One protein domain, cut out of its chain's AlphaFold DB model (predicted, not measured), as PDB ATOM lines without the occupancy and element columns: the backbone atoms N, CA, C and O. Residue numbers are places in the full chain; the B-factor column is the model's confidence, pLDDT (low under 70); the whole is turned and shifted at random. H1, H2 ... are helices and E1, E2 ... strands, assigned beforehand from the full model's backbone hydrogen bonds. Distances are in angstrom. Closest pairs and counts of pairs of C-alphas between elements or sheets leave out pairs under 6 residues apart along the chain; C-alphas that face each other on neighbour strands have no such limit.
ATOM      1  N   ASP A  41      25.733 -41.316 -45.806       94.88
ATOM      2  CA  ASP A  41      26.519 -40.950 -44.635       94.88
ATOM      3  C   ASP A  41      27.835 -40.325 -45.104       94.88
ATOM      4  O   ASP A  41      28.567 -40.902 -45.915       94.88
ATOM      5  N   GLY A  42      28.129 -39.127 -44.608       96.38
ATOM      6  CA  GLY A  42      29.337 -38.369 -44.899       96.38
ATOM      7  C   GLY A  42      30.276 -38.335 -43.700       96.38
ATOM      8  O   GLY A  42      29.878 -37.934 -42.605       96.38
ATOM      9  N   LYS A  43      31.545 -38.686 -43.906       98.06
ATOM     10  CA  LYS A  43      32.610 -38.527 -42.911       98.06
ATOM     11  C   LYS A  43      33.679 -37.573 -43.427       98.06
ATOM     12  O   LYS A  43      34.185 -37.725 -44.537       98.06
ATOM     13  N   PHE A  44      34.005 -36.577 -42.610       97.50
ATOM     14  CA  PHE A  44      34.823 -35.438 -43.010       97.50
ATOM     15  C   PHE A  44      36.197 -35.516 -42.360       97.50
ATOM     16  O   PHE A  44      36.308 -35.612 -41.135       97.50
ATOM     17  N   TYR A  45      37.235 -35.428 -43.186       96.31
ATOM     18  CA  TYR A  45      38.632 -35.498 -42.784       96.31
ATOM     19  C   TYR A  45      39.328 -34.175 -43.114       96.31
ATOM     20  O   TYR A  45      39.212 -33.663 -44.228       96.31
ATOM     21  N   GLN A  46      40.071 -33.630 -42.157       94.88
ATOM     22  CA  GLN A  46      40.865 -32.413 -42.310       94.88
ATOM     23  C   GLN A  46      42.351 -32.734 -42.180       94.88
ATOM     24  O   GLN A  46      42.767 -33.494 -41.301       94.88
ATOM     25  N   PHE A  47      43.158 -32.096 -43.021       92.62
ATOM     26  CA  PHE A  47      44.609 -32.214 -43.000       92.62
ATOM     27  C   PHE A  47      45.223 -30.865 -42.628       92.62
ATOM     28  O   PHE A  47      44.753 -29.815 -43.068       92.62
ATOM     29  N   SER A  48      46.271 -30.891 -41.805       87.81
ATOM     30  CA  SER A  48      47.042 -29.691 -41.460       87.81
ATOM     31  C   SER A  48      47.821 -29.154 -42.660       87.81
ATOM     32  O   SER A  48      47.973 -27.946 -42.806       87.81
ATOM     33  N   ASP A  49      48.290 -30.064 -43.511       82.50
ATOM     34  CA  ASP A  49      48.960 -29.794 -44.775       82.50
ATOM     35  C   ASP A  49      48.705 -30.988 -45.706       82.50
ATOM     36  O   ASP A  49      48.678 -32.135 -45.248       82.50
ATOM     37  N   MET A  50      48.483 -30.725 -46.989       79.12
ATOM     38  CA  MET A  50      48.311 -31.758 -48.003       79.12
ATOM     39  C   MET A  50      49.321 -31.501 -49.111       79.12
ATOM     40  O   MET A  50      49.212 -30.544 -49.875       79.12
ATOM     41  N   ALA A  51      50.316 -32.382 -49.209       80.56
ATOM     42  CA  ALA A  51      51.267 -32.315 -50.303       80.56
ATOM     43  C   ALA A  51      50.522 -32.461 -51.638       80.56
ATOM     44  O   ALA A  51      49.735 -33.391 -51.820       80.56
ATOM     45  N   THR A  52      50.809 -31.581 -52.597       78.50
ATOM     46  CA  THR A  52      50.171 -31.586 -53.926       78.50
ATOM     47  C   THR A  52      50.353 -32.911 -54.670       78.50
ATOM     48  O   THR A  52      49.515 -33.277 -55.488       78.50
ATOM     49  N   SER A  53      51.404 -33.671 -54.346       76.56
ATOM     50  CA  SER A  53      51.644 -35.018 -54.869       76.56
ATOM     51  C   SER A  53      50.541 -36.023 -54.518       76.56
ATOM     52  O   SER A  53      50.333 -36.972 -55.271       76.56
ATOM     53  N   LEU A  54      49.822 -35.821 -53.406       81.50
ATOM     54  CA  LEU A  54      48.735 -36.704 -52.968       81.50
ATOM     55  C   LEU A  54      47.496 -36.589 -53.860       81.50
ATOM     56  O   LEU A  54      46.762 -37.560 -54.006       81.50
ATOM     57  N   VAL A  55      47.304 -35.444 -54.524       76.44
ATOM     58  CA  VAL A  55      46.161 -35.206 -55.425       76.44
ATOM     59  C   VAL A  55      46.173 -36.167 -56.618       76.44
ATOM     60  O   VAL A  55      45.124 -36.473 -57.177       76.44
ATOM     61  N   SER A  56      47.343 -36.678 -56.999       83.81
ATOM     62  CA  SER A  56      47.501 -37.654 -58.081       83.81
ATOM     63  C   SER A  56      47.777 -39.082 -57.604       83.81
ATOM     64  O   SER A  56      47.942 -39.958 -58.448       83.81
ATOM     65  N   ASP A  57      47.869 -39.331 -56.293       87.62
ATOM     66  CA  ASP A  57      48.213 -40.652 -55.756       87.62
ATOM     67  C   ASP A  57      46.955 -41.533 -55.620       87.62
ATOM     68  O   ASP A  57      46.097 -41.257 -54.778       87.62
ATOM     69  N   PRO A  58      46.827 -42.634 -56.383       89.81
ATOM     70  CA  PRO A  58      45.683 -43.536 -56.262       89.81
ATOM     71  C   PRO A  58      45.543 -44.150 -54.863       89.81
ATOM     72  O   PRO A  58      44.428 -44.417 -54.413       89.81
ATOM     73  N   ASN A  59      46.654 -44.348 -54.146       91.69
ATOM     74  CA  ASN A  59      46.627 -44.914 -52.795       91.69
ATOM     75  C   ASN A  59      46.019 -43.937 -51.788       91.69
ATOM     76  O   ASN A  59      45.380 -44.366 -50.820       91.69
ATOM     77  N   PHE A  60      46.171 -42.630 -52.031       90.19
ATOM     78  CA  PHE A  60      45.516 -41.606 -51.229       90.19
ATOM     79  C   PHE A  60      43.998 -41.755 -51.309       90.19
ATOM     80  O   PHE A  60      43.357 -41.843 -50.267       90.19
ATOM     81  N   TYR A  61      43.433 -41.885 -52.514       89.12
ATOM     82  CA  TYR A  61      41.986 -42.044 -52.712       89.12
ATOM     83  C   TYR A  61      41.449 -43.418 -52.302       89.12
ATOM     84  O   TYR A  61      40.277 -43.526 -51.957       89.12
ATOM     85  N   ALA A  62      42.284 -44.460 -52.314       90.38
ATOM     86  CA  ALA A  62      41.873 -45.778 -51.846       90.38
ATOM     87  C   ALA A  62      41.651 -45.796 -50.326       90.38
ATOM     88  O   ALA A  62      40.597 -46.233 -49.869       90.38
ATOM     89  N   GLN A  63      42.642 -45.347 -49.547       93.12
ATOM     90  CA  GLN A  63      42.576 -45.343 -48.074       93.12
ATOM     91  C   GLN A  63      43.398 -44.224 -47.415       93.12
ATOM     92  O   GLN A  63      43.137 -43.874 -46.267       93.12
ATOM     93  N   GLY A  64      44.393 -43.643 -48.098       90.56
ATOM     94  CA  GLY A  64      45.306 -42.668 -47.488       90.56
ATOM     95  C   GLY A  64      44.624 -41.404 -46.948       90.56
ATOM     96  O   GLY A  64      45.107 -40.832 -45.967       90.56
ATOM     97  N   TYR A  65      43.471 -41.009 -47.498       92.38
ATOM     98  CA  TYR A  65      42.667 -39.893 -46.981       92.38
ATOM     99  C   TYR A  65      42.213 -40.099 -45.524       92.38
ATOM    100  O   TYR A  65      41.996 -39.133 -44.795       92.38
ATOM    101  N   GLN A  66      42.124 -41.343 -45.050       94.75
ATOM    102  CA  GLN A  66      41.700 -41.651 -43.681       94.75
ATOM    103  C   GLN A  66      42.750 -41.272 -42.626       94.75
ATOM    104  O   GLN A  66      42.453 -41.295 -41.434       94.75
ATOM    105  N   SER A  67      43.965 -40.900 -43.044       92.94
ATOM    106  CA  SER A  67      45.001 -40.363 -42.151       92.94
ATOM    107  C   SER A  67      44.693 -38.952 -41.629       92.94
ATOM    108  O   SER A  67      45.304 -38.515 -40.652       92.94
ATOM    109  N   GLY A  68      43.754 -38.236 -42.262       92.75
ATOM    110  CA  GLY A  68      43.293 -36.930 -41.805       92.75
ATOM    111  C   GLY A  68      42.534 -37.004 -40.478       92.75
ATOM    112  O   GLY A  68      41.968 -38.031 -40.104       92.75
ATOM    113  N   SER A  69      42.482 -35.885 -39.758       96.00
ATOM    114  CA  SER A  69      41.690 -35.789 -38.529       96.00
ATOM    115  C   SER A  69      40.205 -35.748 -38.864       96.00
ATOM    116  O   SER A  69      39.778 -34.926 -39.671       96.00
ATOM    117  N   VAL A  70      39.406 -36.600 -38.224       97.44
ATOM    118  CA  VAL A  70      37.947 -36.559 -38.383       97.44
ATOM    119  C   VAL A  70      37.413 -35.288 -37.725       97.44
ATOM    120  O   VAL A  70      37.578 -35.102 -36.521       97.44
ATOM    121  N   ILE A  71      36.772 -34.423 -38.510       97.44
ATOM    122  CA  ILE A  71      36.219 -33.135 -38.045       97.44
ATOM    123  C   ILE A  71      34.698 -33.145 -37.908       97.44
ATOM    124  O   ILE A  71      34.127 -32.257 -37.281       97.44
ATOM    125  N   GLY A  72      34.033 -34.153 -38.469       97.69
ATOM    126  CA  GLY A  72      32.592 -34.288 -38.363       97.69
ATOM    127  C   GLY A  72      32.047 -35.479 -39.132       97.69
ATOM    128  O   GLY A  72      32.728 -36.085 -39.965       97.69
ATOM    129  N   VAL A  73      30.795 -35.788 -38.826       97.50
ATOM    130  CA  VAL A  73      29.964 -36.750 -39.544       97.50
ATOM    131  C   VAL A  73      28.619 -36.094 -39.835       97.50
ATOM    132  O   VAL A  73      28.153 -35.274 -39.043       97.50
ATOM    133  N   ALA A  74      28.011 -36.450 -40.957       96.62
ATOM    134  CA  ALA A  74      26.663 -36.043 -41.324       96.62
ATOM    135  C   ALA A  74      25.921 -37.242 -41.924       96.62
ATOM    136  O   ALA A  74      26.539 -38.080 -42.574       96.62
ATOM    137  N   SER A  75      24.617 -37.322 -41.688       95.06
ATOM    138  CA  SER A  75      23.727 -38.354 -42.230       95.06
ATOM    139  C   SER A  75      22.684 -37.722 -43.147       95.06
ATOM    140  O   SER A  75      22.568 -36.496 -43.213       95.06
ATOM    141  N   ASP A  76      21.919 -38.565 -43.841       93.50
ATOM    142  CA  ASP A  76      20.767 -38.158 -44.656       93.50
ATOM    143  C   ASP A  76      21.135 -37.156 -45.774       93.50
ATOM    144  O   ASP A  76      20.341 -36.304 -46.179       93.50
ATOM    145  N   ILE A  77      22.363 -37.254 -46.299       94.19
ATOM    146  CA  ILE A  77      22.876 -36.344 -47.328       94.19
ATOM    147  C   ILE A  77      22.295 -36.751 -48.682       94.19
ATOM    148  O   ILE A  77      22.702 -37.754 -49.268       94.19
ATOM    149  N   SER A  78      21.345 -35.973 -49.198       91.56
ATOM    150  CA  SER A  78      20.731 -36.207 -50.513       91.56
ATOM    151  C   SER A  78      21.412 -35.450 -51.656       91.56
ATOM    152  O   SER A  78      21.289 -35.847 -52.813       91.56
ATOM    153  N   GLU A  79      22.134 -34.370 -51.346       89.88
ATOM    154  CA  GLU A  79      22.861 -33.547 -52.314       89.88
ATOM    155  C   GLU A  79      24.362 -33.571 -52.010       89.88
ATOM    156  O   GLU A  79      24.819 -33.064 -50.990       89.88
ATOM    157  N   ILE A  80      25.136 -34.176 -52.912       90.75
ATOM    158  CA  ILE A  80      26.600 -34.296 -52.788       90.75
ATOM    159  C   ILE A  80      27.359 -33.310 -53.685       90.75
ATOM    160  O   ILE A  80      28.582 -33.219 -53.607       90.75
ATOM    161  N   ASN A  81      26.644 -32.580 -54.543       89.88
ATOM    162  CA  ASN A  81      27.229 -31.580 -55.427       89.88
ATOM    163  C   ASN A  81      27.346 -30.252 -54.684       89.88
ATOM    164  O   ASN A  81      26.353 -29.736 -54.177       89.88
ATOM    165  N   PHE A  82      28.538 -29.669 -54.665       88.44
ATOM    166  CA  PHE A  82      28.768 -28.361 -54.064       88.44
ATOM    167  C   PHE A  82      29.866 -27.603 -54.811       88.44
ATOM    168  O   PHE A  82      30.721 -28.189 -55.470       88.44
ATOM    169  N   SER A  83      29.844 -26.280 -54.675       89.81
ATOM    170  CA  SER A  83      30.936 -25.387 -55.050       89.81
ATOM    171  C   SER A  83      31.184 -24.475 -53.863       89.81
ATOM    172  O   SER A  83      30.246 -23.880 -53.328       89.81
ATOM    173  N   ILE A  84      32.430 -24.419 -53.412       87.19
ATOM    174  CA  ILE A  84      32.805 -23.671 -52.219       87.19
ATOM    175  C   ILE A  84      33.966 -22.733 -52.538       87.19
ATOM    176  O   ILE A  84      34.897 -23.126 -53.242       87.19
ATOM    177  N   PRO A  85      33.946 -21.495 -52.022       88.81
ATOM    178  CA  PRO A  85      35.105 -20.627 -52.108       88.81
ATOM    179  C   PRO A  85      36.218 -21.106 -51.155       88.81
ATOM    180  O   PRO A  85      36.052 -22.022 -50.342       88.81
ATOM    181  N   GLY A  86      37.378 -20.453 -51.232       88.31
ATOM    182  CA  GLY A  86      38.453 -20.642 -50.258       88.31
ATOM    183  C   GLY A  86      38.009 -20.308 -48.823       88.31
ATOM    184  O   GLY A  86      37.153 -19.447 -48.614       88.31
ATOM    185  N   GLY A  87      38.610 -20.961 -47.826       91.69
ATOM    186  CA  GLY A  87      38.417 -20.659 -46.403       91.69
ATOM    187  C   GLY A  87      37.569 -21.686 -45.654       91.69
ATOM    188  O   GLY A  87      37.440 -22.832 -46.069       91.69
ATOM    189  N   VAL A  88      37.010 -21.283 -44.512       94.44
ATOM    190  CA  VAL A  88      36.166 -22.161 -43.689       94.44
ATOM    191  C   VAL A  88      34.730 -22.121 -44.201       94.44
ATOM    192  O   VAL A  88      34.132 -21.051 -44.280       94.44
ATOM    193  N   GLN A  89      34.190 -23.286 -44.547       95.06
ATOM    194  CA  GLN A  89      32.898 -23.464 -45.201       95.06
ATOM    195  C   GLN A  89      32.064 -24.495 -44.448       95.06
ATOM    196  O   GLN A  89      32.604 -25.434 -43.871       95.06
ATOM    197  N   ASN A  90      30.743 -24.330 -44.455       94.31
ATOM    198  CA  ASN A  90      29.838 -25.336 -43.913       94.31
ATOM    199  C   ASN A  90      29.376 -26.262 -45.041       94.31
ATOM    200  O   ASN A  90      28.782 -25.794 -46.012       94.31
ATOM    201  N   ILE A  91      29.648 -27.558 -44.906       94.62
ATOM    202  CA  ILE A  91      29.220 -28.593 -45.847       94.62
ATOM    203  C   ILE A  91      28.422 -29.619 -45.048       94.62
ATOM    204  O   ILE A  91      28.970 -30.281 -44.168       94.62
ATOM    205  N   ASN A  92      27.121 -29.729 -45.327       94.69
ATOM    206  CA  ASN A  92      26.204 -30.653 -44.645       94.69
ATOM    207  C   ASN A  92      26.249 -30.552 -43.104       94.69
ATOM    208  O   ASN A  92      26.184 -31.554 -42.400       94.69
ATOM    209  N   GLY A  93      26.392 -29.334 -42.569       94.00
ATOM    210  CA  GLY A  93      26.456 -29.076 -41.127       94.00
ATOM    211  C   GLY A  93      27.860 -29.158 -40.524       94.00
ATOM    212  O   GLY A  93      28.040 -28.750 -39.376       94.00
ATOM    213  N   VAL A  94      28.865 -29.609 -41.280       96.31
ATOM    214  CA  VAL A  94      30.255 -29.722 -40.820       96.31
ATOM    215  C   VAL A  94      31.063 -28.505 -41.269       96.31
ATOM    216  O   VAL A  94      31.032 -28.121 -42.436       96.31
ATOM    217  N   SER A  95      31.794 -27.889 -40.338       95.75
ATOM    218  CA  SER A  95      32.714 -26.786 -40.633       95.75
ATOM    219  C   SER A  95      34.040 -27.336 -41.160       95.75
ATOM    220  O   SER A  95      34.753 -28.028 -40.435       95.75
ATOM    221  N   VAL A  96      34.362 -27.033 -42.412       94.19
ATOM    222  CA  VAL A  96      35.498 -27.578 -43.162       94.19
ATOM    223  C   VAL A  96      36.385 -26.434 -43.634       94.19
ATOM    224  O   VAL A  96      35.896 -25.471 -44.218       94.19
ATOM    225  N   ASN A  97      37.699 -26.531 -43.436       93.38
ATOM    226  CA  ASN A  97      38.633 -25.649 -44.130       93.38
ATOM    227  C   ASN A  97      38.879 -26.195 -45.545       93.38
ATOM    228  O   ASN A  97      39.488 -27.257 -45.711       93.38
ATOM    229  N   SER A  98      38.411 -25.451 -46.549       90.50
ATOM    230  CA  SER A  98      38.367 -25.875 -47.950       90.50
ATOM    231  C   SER A  98      39.741 -26.046 -48.600       90.50
ATOM    232  O   SER A  98      39.826 -26.619 -49.681       90.50
ATOM    233  N   SER A  99      40.823 -25.604 -47.950       88.25
ATOM    234  CA  SER A  99      42.177 -25.753 -48.485       88.25
ATOM    235  C   SER A  99      42.663 -27.202 -48.515       88.25
ATOM    236  O   SER A  99      43.335 -27.564 -49.469       88.25
ATOM    237  N   ASN A 100      42.348 -28.018 -47.501       89.44
ATOM    238  CA  ASN A 100      42.947 -29.350 -47.332       89.44
ATOM    239  C   ASN A 100      41.987 -30.313 -46.616       89.44
ATOM    240  O   ASN A 100      42.141 -30.574 -45.418       89.44
ATOM    241  N   PHE A 101      40.992 -30.844 -47.322       92.94
ATOM    242  CA  PHE A 101      40.009 -31.762 -46.742       92.94
ATOM    243  C   PHE A 101      39.675 -32.920 -47.684       92.94
ATOM    244  O   PHE A 101      39.917 -32.853 -48.887       92.94
ATOM    245  N   ALA A 102      39.099 -33.976 -47.119       93.75
ATOM    246  CA  ALA A 102      38.482 -35.071 -47.854       93.75
ATOM    247  C   ALA A 102      37.110 -35.383 -47.247       93.75
ATOM    248  O   ALA A 102      36.910 -35.243 -46.037       93.75
ATOM    249  N   ILE A 103      36.173 -35.813 -48.088       94.94
ATOM    250  CA  ILE A 103      34.861 -36.303 -47.658       94.94
ATOM    251  C   ILE A 103      34.694 -37.713 -48.201       94.94
ATOM    252  O   ILE A 103      34.837 -37.949 -49.399       94.94
ATOM    253  N   GLU A 104      34.379 -38.639 -47.309       95.69
ATOM    254  CA  GLU A 104      33.963 -39.992 -47.644       95.69
ATOM    255  C   GLU A 104      32.435 -40.038 -47.590       95.69
ATOM    256  O   GLU A 104      31.855 -39.851 -46.521       95.69
ATOM    257  N   TYR A 105      31.791 -40.259 -48.737       94.56
ATOM    258  CA  TYR A 105      30.359 -40.539 -48.812       94.56
ATOM    259  C   TYR A 105      30.146 -42.044 -48.941       94.56
ATOM    260  O   TYR A 105      30.670 -42.674 -49.862       94.56
ATOM    261  N   THR A 106      29.354 -42.617 -48.040       92.81
ATOM    262  CA  THR A 106      28.990 -44.038 -48.050       92.81
ATOM    263  C   THR A 106      27.478 -44.192 -48.064       92.81
ATOM    264  O   THR A 106      26.743 -43.366 -47.531       92.81
ATOM    265  N   GLY A 107      26.996 -45.230 -48.735       89.38
ATOM    266  CA  GLY A 107      25.570 -45.488 -48.866       89.38
ATOM    267  C   GLY A 107      25.292 -46.560 -49.905       89.38
ATOM    268  O   GLY A 107      26.203 -47.083 -50.551       89.38
TER     269      GLY A 107
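Overview. This is residues 41 to 107 of the 125 residues of an uncharacterized protein of Pichia membranifaciens (UniProt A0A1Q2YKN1). A twisted sheet of three strands, E2, E1 and E5, has a small hairpin, E3 and E4, over one face, with E4 the nearer strand, and a string of three short helices at the end where E1 ends and E2 begins. Residues 78 to 87 swing wide from the end of E2 to the hairpin, and residues 55 to 60, of which 58 to 60 belong to H2, stick out at the helical end. The printed part has 67 residues, with the named elements in the order E1 H1 H2 H3 E2 E3 E4 E5; the sheet's order is E2 - E1 - E5, all antiparallel, and the class is mixed, helices and strands. The whole is compact, with a radius of gyration of the C-alphas of 11.8 A and spans of 31 by 27 by 20 A.

Along the chain. E1, residues 41 to 46, begins at C-alpha 41 at (26.519, -40.950, -44.635) and is 16.9 A long. H1, residues 52 to 56, H2, residues 58 to 62, and H3, residues 64 to 67, follow. E2, residues 69 to 77, is the longest strand at 20.8 A and begins at C-alpha 69 at (41.690, -35.789, -38.529). E3, residues 88 to 91, and E4, residues 94 to 97, come next. E5, residues 101 to 106, is 16.5 A long and ends at C-alpha 106 at (28.990, -44.038, -48.050).

Arrangement. The sheet is only just strongly twisted, its C-alphas lying up to 4.2 A off the best plane. E1 is its inner strand. E1 and E5 are antiparallel at 162 degrees, with N 43 and O 104 within hydrogen-bond range at 2.9 A. E2 and E1 are antiparallel at 157 degrees, with N 42 and O 74 at 2.8 A. E3 and E4 form a hairpin at 144 degrees, with N 89 and O 96 at 2.8 A. The closest C-alphas of E2 and E4, those of Gly 72 and Val 94, are 5.7 A apart, while E3 and E2 are apart. H3 is on the sheet but only grazes it, with residues 65 to 67; its closest C-alphas to E5 are those of Tyr 65 and Ala 102, 6.4 A. H1 and H2 are not on the sheet. They are close but not clearly touching, with the C-alphas of Leu 54 and Phe 60 at 6.1 A. H2 and H3 meet only through their link. H2 has its O i to N i+4 pair within hydrogen-bond range; H1 has 0 of 1, but 2 of 2 O i to N i+3 pairs, and H3 is too short for an i+4 pair.

Size, cuts and confidence. The two C-alphas farthest apart, those of Ser 53 and Asp 76, are 32.7 A apart. The printed part has no cut. No link is long; the link from E2 to E3, with 10 residues, is short, and the others are tight. The mean pLDDT of the printed part is 91.4, and no printed residue is under 70.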